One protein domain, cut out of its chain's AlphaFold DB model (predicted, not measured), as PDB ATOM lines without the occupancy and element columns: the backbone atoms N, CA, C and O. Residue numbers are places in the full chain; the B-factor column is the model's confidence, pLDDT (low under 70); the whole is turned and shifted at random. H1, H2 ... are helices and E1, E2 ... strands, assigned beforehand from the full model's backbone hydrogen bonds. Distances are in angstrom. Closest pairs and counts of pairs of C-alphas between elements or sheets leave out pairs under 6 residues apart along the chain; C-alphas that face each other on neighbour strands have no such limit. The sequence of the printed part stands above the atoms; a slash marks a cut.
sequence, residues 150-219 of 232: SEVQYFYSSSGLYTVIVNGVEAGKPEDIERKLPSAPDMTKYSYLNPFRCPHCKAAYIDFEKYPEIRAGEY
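AT A GLANCE: This is residues 150 to 219 of the 232 residues of an uncharacterized protein of Proteobacteria bacterium (UniProt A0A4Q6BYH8). There is little regular structure: a two-stranded hairpin, E1 and E2, with short helix H1 near E1, and long loops, of which residues 190 to 191 pair with E1 and residues 196 to 197 with small strand E3, away from the hairpin. The printed part has 70 residues, 19 in named elements, in the order E1, E2, H1, E3; the class is mixed, the sheet antiparallel. It is compact, radius of gyration of the C-alphas 11.8 A, spanning 36 by 26 by 17 A.

IN THESE COORDINATES: E1, residues 152 to 157, begins at C-alpha 152 (51.132, 106.726, 91.585) and is 16.7 A long. E2 is residues 163 to 167, 13.1 A; H1, 174 to 178, 6.1 A. E3, 204 to 206, 5.4 A, ends at C-alpha 206 (64.430, 98.488, 80.863).

HOW THE PARTS SIT: The hairpin's strands stand at 155 degrees, with N 153 and O 166 2.9 A apart, within hydrogen-bond range. H1, its O i to N i+4 pair within range, is near E1. E3 is apart from E1, E2 and H1.

THE WHOLE: The printed part has no cut. The link H1 to E3 is long, 25 residues. Residues 150 to 151 and 168 to 172 are under pLDDT 70.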
ATOM      1  N   SER A 150      52.960 112.408  90.054       59.09
ATOM      2  CA  SER A 150      52.862 112.009  91.468       59.09
ATOM      3  C   SER A 150      51.532 111.376  91.895       59.09
ATOM      4  O   SER A 150      51.263 111.285  93.091       59.09
ATOM      5  N   GLU A 151      50.713 110.893  90.958       68.62
ATOM      6  CA  GLU A 151      49.465 110.200  91.310       68.62
ATOM      7  C   GLU A 151      49.713 108.755  91.776       68.62
ATOM      8  O   GLU A 151      49.009 108.253  92.659       68.62
ATOM      9  N   VAL A 152      50.742 108.096  91.225       84.69
ATOM     10  CA  VAL A 152      51.132 106.726  91.585       84.69
ATOM     11  C   VAL A 152      52.648 106.506  91.504       84.69
ATOM     12  O   VAL A 152      53.322 107.067  90.644       84.69
ATOM     13  N   GLN A 153      53.185 105.630  92.354       89.44
ATOM     14  CA  GLN A 153      54.505 105.013  92.160       89.44
ATOM     15  C   GLN A 153      54.346 103.581  91.636       89.44
ATOM     16  O   GLN A 153      53.287 102.972  91.782       89.44
ATOM     17  N   TYR A 154      55.393 103.018  91.032       93.56
ATOM     18  CA  TYR A 154      55.378 101.624  90.585       93.56
ATOM     19  C   TYR A 154      56.707 100.916  90.821       93.56
ATOM     20  O   TYR A 154      57.765 101.544  90.866       93.56
ATOM     21  N   PHE A 155      56.644  99.595  90.957       96.06
ATOM     22  CA  PHE A 155      57.793  98.744  91.248       96.06
ATOM     23  C   PHE A 155      57.699  97.464  90.423       96.06
ATOM     24  O   PHE A 155      56.614  96.894  90.271       96.06
ATOM     25  N   TYR A 156      58.839  97.001  89.917       97.81
ATOM     26  CA  TYR A 156      58.940  95.714  89.233       97.81
ATOM     27  C   TYR A 156      59.388  94.635  90.212       97.81
ATOM     28  O   TYR A 156      60.125  94.908  91.161       97.81
ATOM     29  N   SER A 157      58.920  93.408  90.017       97.94
ATOM     30  CA  SER A 157      59.420  92.242  90.743       97.94
ATOM     31  C   SER A 157      60.837  91.891  90.268       97.94
ATOM     32  O   SER A 157      61.204  92.231  89.146       97.94
ATOM     33  N   SER A 158      61.657  91.195  91.065       97.19
ATOM     34  CA  SER A 158      63.033  90.853  90.637       97.19
ATOM     35  C   SER A 158      63.064  89.944  89.400       97.19
ATOM     36  O   SER A 158      64.011  89.986  88.613       97.19
ATOM     37  N   SER A 159      62.006  89.153  89.183       95.94
ATOM     38  CA  SER A 159      61.795  88.398  87.941       95.94
ATOM     39  C   SER A 159      61.458  89.266  86.725       95.94
ATOM     40  O   SER A 159      61.503  88.773  85.597       95.94
ATOM     41  N   GLY A 160      61.100  90.535  86.940       95.50
ATOM     42  CA  GLY A 160      60.660  91.498  85.934       95.50
ATOM     43  C   GLY A 160      59.315  91.173  85.285       95.50
ATOM     44  O   GLY A 160      58.960  91.822  84.307       95.50
ATOM     45  N   LEU A 161      58.592  90.166  85.791       94.44
ATOM     46  CA  LEU A 161      57.315  89.702  85.238       94.44
ATOM     47  C   LEU A 161      56.103  90.403  85.842       94.44
ATOM     48  O   LEU A 161      55.063  90.470  85.199       94.44
ATOM     49  N   TYR A 162      56.216  90.907  87.068       97.12
ATOM     50  CA  TYR A 162      55.091  91.506  87.771       97.12
ATOM     51  C   TYR A 162      55.375  92.961  88.096       97.12
ATOM     52  O   TYR A 162      56.494  93.333  88.451       97.12
ATOM     53  N   THR A 163      54.313  93.755  88.056       97.19
ATOM     54  CA  THR A 163      54.341  95.177  88.384       97.19
ATOM     55  C   THR A 163      53.307  95.454  89.459       97.19
ATOM     56  O   THR A 163      52.159  95.008  89.352       97.19
ATOM     57  N   VAL A 164      53.710  96.204  90.480       95.44
ATOM     58  CA  VAL A 164      52.806  96.740  91.499       95.44
ATOM     59  C   VAL A 164      52.753  98.257  91.386       95.44
ATOM     60  O   VAL A 164      53.781  98.915  91.233       95.44
ATOM     61  N   ILE A 165      51.538  98.793  91.438       93.56
ATOM     62  CA  ILE A 165      51.243 100.218  91.557       93.56
ATOM     63  C   ILE A 165      50.981 100.523  93.025       93.56
ATOM     64  O   ILE A 165      50.229  99.798  93.671       93.56
ATOM     65  N   VAL A 166      51.550 101.614  93.519       91.00
ATOM     66  CA  VAL A 166      51.315 102.156  94.858       91.00
ATOM     67  C   VAL A 166      50.624 103.505  94.697       91.00
ATOM     68  O   VAL A 166      51.193 104.412  94.085       91.00
ATOM     69  N   ASN A 167      49.390 103.635  95.190       83.19
ATOM     70  CA  ASN A 167      48.616 104.876  95.034       83.19
ATOM     71  C   ASN A 167      48.923 105.884  96.161       83.19
ATOM     72  O   ASN A 167      49.090 105.485  97.312       83.19
ATOM     73  N   GLY A 168      48.885 107.189  95.857       67.25
ATOM     74  CA  GLY A 168      48.760 108.253  96.867       67.25
ATOM     75  C   GLY A 168      49.913 109.264  96.958       67.25
ATOM     76  O   GLY A 168      51.068 108.969  96.666       67.25
ATOM     77  N   VAL A 169      49.562 110.472  97.429       52.47
ATOM     78  CA  VAL A 169      50.400 111.693  97.533       52.47
ATOM     79  C   VAL A 169      51.531 111.573  98.576       52.47
ATOM     80  O   VAL A 169      52.492 112.336  98.546       52.47
ATOM     81  N   GLU A 170      51.459 110.589  99.475       53.22
ATOM     82  CA  GLU A 170      52.469 110.296 100.507       53.22
ATOM     83  C   GLU A 170      53.313 109.060 100.179       53.22
ATOM     84  O   GLU A 170      53.781 108.349 101.072       53.22
ATOM     85  N   ALA A 171      53.492 108.747  98.898       59.28
ATOM     86  CA  ALA A 171      54.425 107.707  98.523       59.28
ATOM     87  C   ALA A 171      55.831 108.206  98.914       59.28
ATOM     88  O   ALA A 171      56.432 109.025  98.223       59.28
ATOM     89  N   GLY A 172      56.274 107.802 100.110       68.19
ATOM     90  CA  GLY A 172      57.534 108.195 100.727       68.19
ATOM     91  C   GLY A 172      58.743 107.796  99.885       68.19
ATOM     92  O   GLY A 172      58.641 107.488  98.696       68.19
ATOM     93  N   LYS A 173      59.926 107.786 100.501       84.12
ATOM     94  CA  LYS A 173      61.125 107.351  99.781       84.12
ATOM     95  C   LYS A 173      60.908 105.922  99.258       84.12
ATOM     96  O   LYS A 173      60.375 105.106 100.019       84.12
ATOM     97  N   PRO A 174      61.271 105.604  97.999       87.38
ATOM     98  CA  PRO A 174      61.015 104.286  97.423       87.38
ATOM     99  C   PRO A 174      61.463 103.135  98.330       87.38
ATOM    100  O   PRO A 174      60.729 102.167  98.512       87.38
ATOM    101  N   GLU A 175      62.588 103.294  99.030       87.94
ATOM    102  CA  GLU A 175      63.134 102.298  99.953       87.94
ATOM    103  C   GLU A 175      62.213 102.015 101.153       87.94
ATOM    104  O   GLU A 175      62.209 100.905 101.689       87.94
ATOM    105  N   ASP A 176      61.443 103.006 101.611       89.62
ATOM    106  CA  ASP A 176      60.481 102.859 102.710       89.62
ATOM    107  C   ASP A 176      59.221 102.113 102.259       89.62
ATOM    108  O   ASP A 176      58.621 101.374 103.048       89.62
ATOM    109  N   ILE A 177      58.828 102.302 100.997       91.06
ATOM    110  CA  ILE A 177      57.694 101.623 100.368       91.06
ATOM    111  C   ILE A 177      58.053 100.161 100.111       91.06
ATOM    112  O   ILE A 177      57.301  99.276 100.513       91.06
ATOM    113  N   GLU A 178      59.224  99.896  99.529       92.94
ATOM    114  CA  GLU A 178      59.705  98.547  99.201       92.94
ATOM    115  C   GLU A 178      59.645  97.584 100.387       92.94
ATOM    116  O   GLU A 178      59.252  96.430 100.234       92.94
ATOM    117  N   ARG A 179      59.967  98.064 101.595       91.19
ATOM    118  CA  ARG A 179      59.924  97.249 102.823       91.19
ATOM    119  C   ARG A 179      58.514  96.829 103.245       91.19
ATOM    120  O   ARG A 179      58.386  95.923 104.065       91.19
ATOM    121  N   LYS A 180      57.479  97.495 102.732       92.81
ATOM    122  CA  LYS A 180      56.063  97.236 103.036       92.81
ATOM    123  C   LYS A 180      55.354  96.461 101.926       92.81
ATOM    124  O   LYS A 180      54.260  95.956 102.169       92.81
ATOM    125  N   LEU A 181      55.944  96.385 100.731       93.62
ATOM    126  CA  LEU A 181      55.342  95.682  99.605       93.62
ATOM    127  C   LEU A 181      55.261  94.174  99.891       93.62
ATOM    128  O   LEU A 181      56.192  93.600 100.467       93.62
ATOM    129  N   PRO A 182      54.168  93.507  99.481       94.00
ATOM    130  CA  PRO A 182      54.088  92.056  99.541       94.00
ATOM    131  C   PRO A 182      55.088  91.425  98.562       94.00
ATOM    132  O   PRO A 182      55.607  92.085  97.663       94.00
ATOM    133  N   SER A 183      55.323  90.120  98.685       96.19
ATOM    134  CA  SER A 183      55.997  89.383  97.614       96.19
ATOM    135  C   SER A 183      55.147  89.375  96.340       96.19
ATOM    136  O   SER A 183      53.915  89.329  96.395       96.19
ATOM    137  N   ALA A 184      55.815  89.362  95.189       96.56
ATOM    138  CA  ALA A 184      55.184  89.113  93.902       96.56
ATOM    139  C   ALA A 184      54.580  87.691  93.846       96.56
ATOM    140  O   ALA A 184      54.947  86.833  94.654       96.56
ATOM    141  N   PRO A 185      53.685  87.389  92.884       95.88
ATOM    142  CA  PRO A 185      53.078  86.061  92.744       95.88
ATOM    143  C   PRO A 185      54.078  84.915  92.544       95.88
ATOM    144  O   PRO A 185      53.781  83.777  92.888       95.88
ATOM    145  N   ASP A 186      55.265  85.204  92.013       95.56
ATOM    146  CA  ASP A 186      56.372  84.248  91.893       95.56
ATOM    147  C   ASP A 186      57.337  84.270  93.090       95.56
ATOM    148  O   ASP A 186      58.462  83.781  93.000       95.56
ATOM    149  N   MET A 187      56.905  84.850  94.210       97.19
ATOM    150  CA  MET A 187      57.647  85.003  95.460       97.19
ATOM    151  C   MET A 187      58.869  85.929  95.392       97.19
ATOM    152  O   MET A 187      59.559  86.091  96.402       97.19
ATOM    153  N   THR A 188      59.134  86.577  94.253       97.19
ATOM    154  CA  THR A 188      60.209  87.573  94.155       97.19
ATOM    155  C   THR A 188      59.816  88.898  94.812       97.19
ATOM    156  O   THR A 188      58.642  89.166  95.075       97.19
ATOM    157  N   LYS A 189      60.806  89.733  95.140       97.25
ATOM    158  CA  LYS A 189      60.573  91.022  95.802       97.25
ATOM    159  C   LYS A 189      60.372  92.132  94.782       97.25
ATOM    160  O   LYS A 189      60.993  92.114  93.721       97.25
ATOM    161  N   TYR A 190      59.550  93.111  95.134       97.62
ATOM    162  CA  TYR A 190      59.462  94.370  94.404       97.62
ATOM    163  C   TYR A 190      60.583  95.321  94.828       97.62
ATOM    164  O   TYR A 190      60.910  95.390  96.010       97.62
ATOM    165  N   SER A 191      61.158  96.046  93.868       96.75
ATOM    166  CA  SER A 191      62.124  97.119  94.120       96.75
ATOM    167  C   SER A 191      62.008  98.208  93.058       96.75
ATOM    168  O   SER A 191      61.579  97.955  91.930       96.75
ATOM    169  N   TYR A 192      62.355  99.435  93.432       95.00
ATOM    170  CA  TYR A 192      62.268 100.623  92.601       95.00
ATOM    171  C   TYR A 192      63.244 100.548  91.436       95.00
ATOM    172  O   TYR A 192      62.926 101.027  90.351       95.00
ATOM    173  N   LEU A 193      64.397  99.915  91.654       96.88
ATOM    174  CA  LEU A 193      65.431  99.728  90.643       96.88
ATOM    175  C   LEU A 193      65.376  98.361  89.960       96.88
ATOM    176  O   LEU A 193      66.157  98.132  89.045       96.88
ATOM    177  N   ASN A 194      64.456  97.466  90.339       98.25
ATOM    178  CA  ASN A 194      64.299  96.214  89.602       98.25
ATOM    179  C   ASN A 194      63.979  96.515  88.126       98.25
ATOM    180  O   ASN A 194      63.219  97.444  87.842       98.25
ATOM    181  N   PRO A 195      64.500  95.724  87.178       98.00
ATOM    182  CA  PRO A 195      64.273  95.957  85.762       98.00
ATOM    183  C   PRO A 195      62.936  95.383  85.279       98.00
ATOM    184  O   PRO A 195      62.442  94.375  85.791       98.00
ATOM    185  N   PHE A 196      62.409  95.961  84.199       98.12
ATOM    186  CA  PHE A 196      61.388  95.300  83.385       98.12
ATOM    187  C   PHE A 196      62.088  94.339  82.424       98.12
ATOM    188  O   PHE A 196      62.958  94.755  81.654       98.12
ATOM    189  N   ARG A 197      61.765  93.045  82.487       98.06
ATOM    190  CA  ARG A 197      62.546  91.993  81.814       98.06
ATOM    191  C   ARG A 197      61.798  91.393  80.634       98.06
ATOM    192  O   ARG A 197      60.597  91.173  80.701       98.06
ATOM    193  N   CYS A 198      62.535  91.046  79.583       97.69
ATOM    194  CA  CYS A 198      62.006  90.290  78.454       97.69
ATOM    195  C   CYS A 198      61.388  88.963  78.941       97.69
ATOM    196  O   CYS A 198      62.064  88.197  79.642       97.69
ATOM    197  N   PRO A 199      60.145  88.626  78.553       96.31
ATOM    198  CA  PRO A 199      59.492  87.409  79.026       96.31
ATOM    199  C   PRO A 199      60.163  86.139  78.482       96.31
ATOM    200  O   PRO A 199      60.094  85.100  79.143       96.31
ATOM    201  N   HIS A 200      60.867  86.237  77.345       96.50
ATOM    202  CA  HIS A 200      61.504  85.115  76.649       96.50
ATOM    203  C   HIS A 200      62.859  84.711  77.234       96.50
ATOM    204  O   HIS A 200      63.095  83.528  77.454       96.50
ATOM    205  N   CYS A 201      63.755  85.676  77.471       97.06
ATOM    206  CA  CYS A 201      65.136  85.411  77.906       97.06
ATOM    207  C   CYS A 201      65.486  85.997  79.281       97.06
ATOM    208  O   CYS A 201      66.592  85.781  79.765       97.06
ATOM    209  N   LYS A 202      64.566  86.738  79.915       96.75
ATOM    210  CA  LYS A 202      64.738  87.407  81.220       96.75
ATOM    211  C   LYS A 202      65.810  88.507  81.263       96.75
ATOM    212  O   LYS A 202      66.057  89.074  82.331       96.75
ATOM    213  N   ALA A 203      66.405  88.864  80.125       97.62
ATOM    214  CA  ALA A 203      67.273  90.032  80.026       97.62
ATOM    215  C   ALA A 203      66.502  91.318  80.369       97.62
ATOM    216  O   ALA A 203      65.290  91.403  80.144       97.62
ATOM    217  N   ALA A 204      67.191  92.301  80.948       97.81
ATOM    218  CA  ALA A 204      66.594  93.581  81.313       97.81
ATOM    219  C   ALA A 204      66.303  94.401  80.048       97.81
ATOM    220  O   ALA A 204      67.213  94.870  79.371       97.81
ATOM    221  N   TYR A 205      65.021  94.567  79.731       98.06
ATOM    222  CA  TYR A 205      64.585  95.399  78.614       98.06
ATOM    223  C   TYR A 205      64.634  96.882  78.996       98.06
ATOM    224  O   TYR A 205      65.168  97.699  78.249       98.06
ATOM    225  N   ILE A 206      64.163  97.208  80.201       98.00
ATOM    226  CA  ILE A 206      64.430  98.488  80.863       98.00
ATOM    227  C   ILE A 206      65.217  98.167  82.128       98.00
ATOM    228  O   ILE A 206      64.722  97.445  82.993       98.00
ATOM    229  N   ASP A 207      66.444  98.668  82.209       97.81
ATOM    230  CA  ASP A 207      67.425  98.298  83.224       97.81
ATOM    231  C   ASP A 207      67.707  99.472  84.164       97.81
ATOM    232  O   ASP A 207      68.621 100.269  83.948       97.81
ATOM    233  N   PHE A 208      66.892  99.587  85.211       97.62
ATOM    234  CA  PHE A 208      67.082 100.608  86.238       97.62
ATOM    235  C   PHE A 208      68.211 100.267  87.218       97.62
ATOM    236  O   PHE A 208      68.688 101.164  87.905       97.62
ATOM    237  N   GLU A 209      68.673  99.014  87.276       96.88
ATOM    238  CA  GLU A 209      69.845  98.649  88.081       96.88
ATOM    239  C   GLU A 209      71.109  99.218  87.433       96.88
ATOM    240  O   GLU A 209      71.956  99.808  88.106       96.88
ATOM    241  N   LYS A 210      71.219  99.073  86.107       97.38
ATOM    242  CA  LYS A 210      72.347  99.585  85.325       97.38
ATOM    243  C   LYS A 210      72.263 101.085  85.049       97.38
ATOM    244  O   LYS A 210      73.304 101.736  84.991       97.38
ATOM    245  N   TYR A 211      71.058 101.617  84.850       96.88
ATOM    246  CA  TYR A 211      70.815 103.031  84.543       96.88
ATOM    247  C   TYR A 211      69.834 103.662  85.545       96.88
ATOM    248  O   TYR A 211      68.736 104.073  85.160       96.88
ATOM    249  N   PRO A 212      70.175 103.740  86.842       96.12
ATOM    250  CA  PRO A 212      69.262 104.264  87.861       96.12
ATOM    251  C   PRO A 212      68.839 105.715  87.595       96.12
ATOM    252  O   PRO A 212      67.749 106.128  87.991       96.12
ATOM    253  N   GLU A 213      69.652 106.491  86.874       94.69
ATOM    254  CA  GLU A 213      69.378 107.883  86.528       94.69
ATOM    255  C   GLU A 213      68.142 108.070  85.636       94.69
ATOM    256  O   GLU A 213      67.511 109.125  85.686       94.69
ATOM    257  N   ILE A 214      67.756 107.060  84.843       93.62
ATOM    258  CA  ILE A 214      66.586 107.177  83.955       93.62
ATOM    259  C   ILE A 214      65.270 106.967  84.711       93.62
ATOM    260  O   ILE A 214      64.213 107.361  84.224       93.62
ATOM    261  N   ARG A 215      65.317 106.363  85.906       92.00
ATOM    262  CA  ARG A 215      64.137 105.937  86.667       92.00
ATOM    263  C   ARG A 215      63.185 107.089  86.984       92.00
ATOM    264  O   ARG A 215      61.976 106.917  86.867       92.00
ATOM    265  N   ALA A 216      63.729 108.251  87.348       87.50
ATOM    266  CA  ALA A 216      62.946 109.443  87.674       87.50
ATOM    267  C   ALA A 216      62.251 110.057  86.443       87.50
ATOM    268  O   ALA A 216      61.190 110.661  86.576       87.50
ATOM    269  N   GLY A 217      62.845 109.900  85.255       88.31
ATOM    270  CA  GLY A 217      62.267 110.348  83.985       88.31
ATOM    271  C   GLY A 217      61.333 109.324  83.339       88.31
ATOM    272  O   GLY A 217      60.523 109.691  82.492       88.31
ATOM    273  N   GLU A 218      61.411 108.050  83.735       91.75
ATOM    274  CA  GLU A 218      60.575 106.977  83.197       91.75
ATOM    275  C   GLU A 218      59.206 106.945  83.884       91.75
ATOM    276  O   GLU A 218      58.909 106.119  84.753       91.75
ATOM    277  N   TYR A 219      58.351 107.880  83.481       88.50
ATOM    278  CA  TYR A 219      57.006 108.020  84.021       88.50
ATOM    279  C   TYR A 219      55.977 107.068  83.391       88.50
ATOM    280  O   TYR A 219      54.789 107.178  83.689       88.50
TER     281      TYR A 219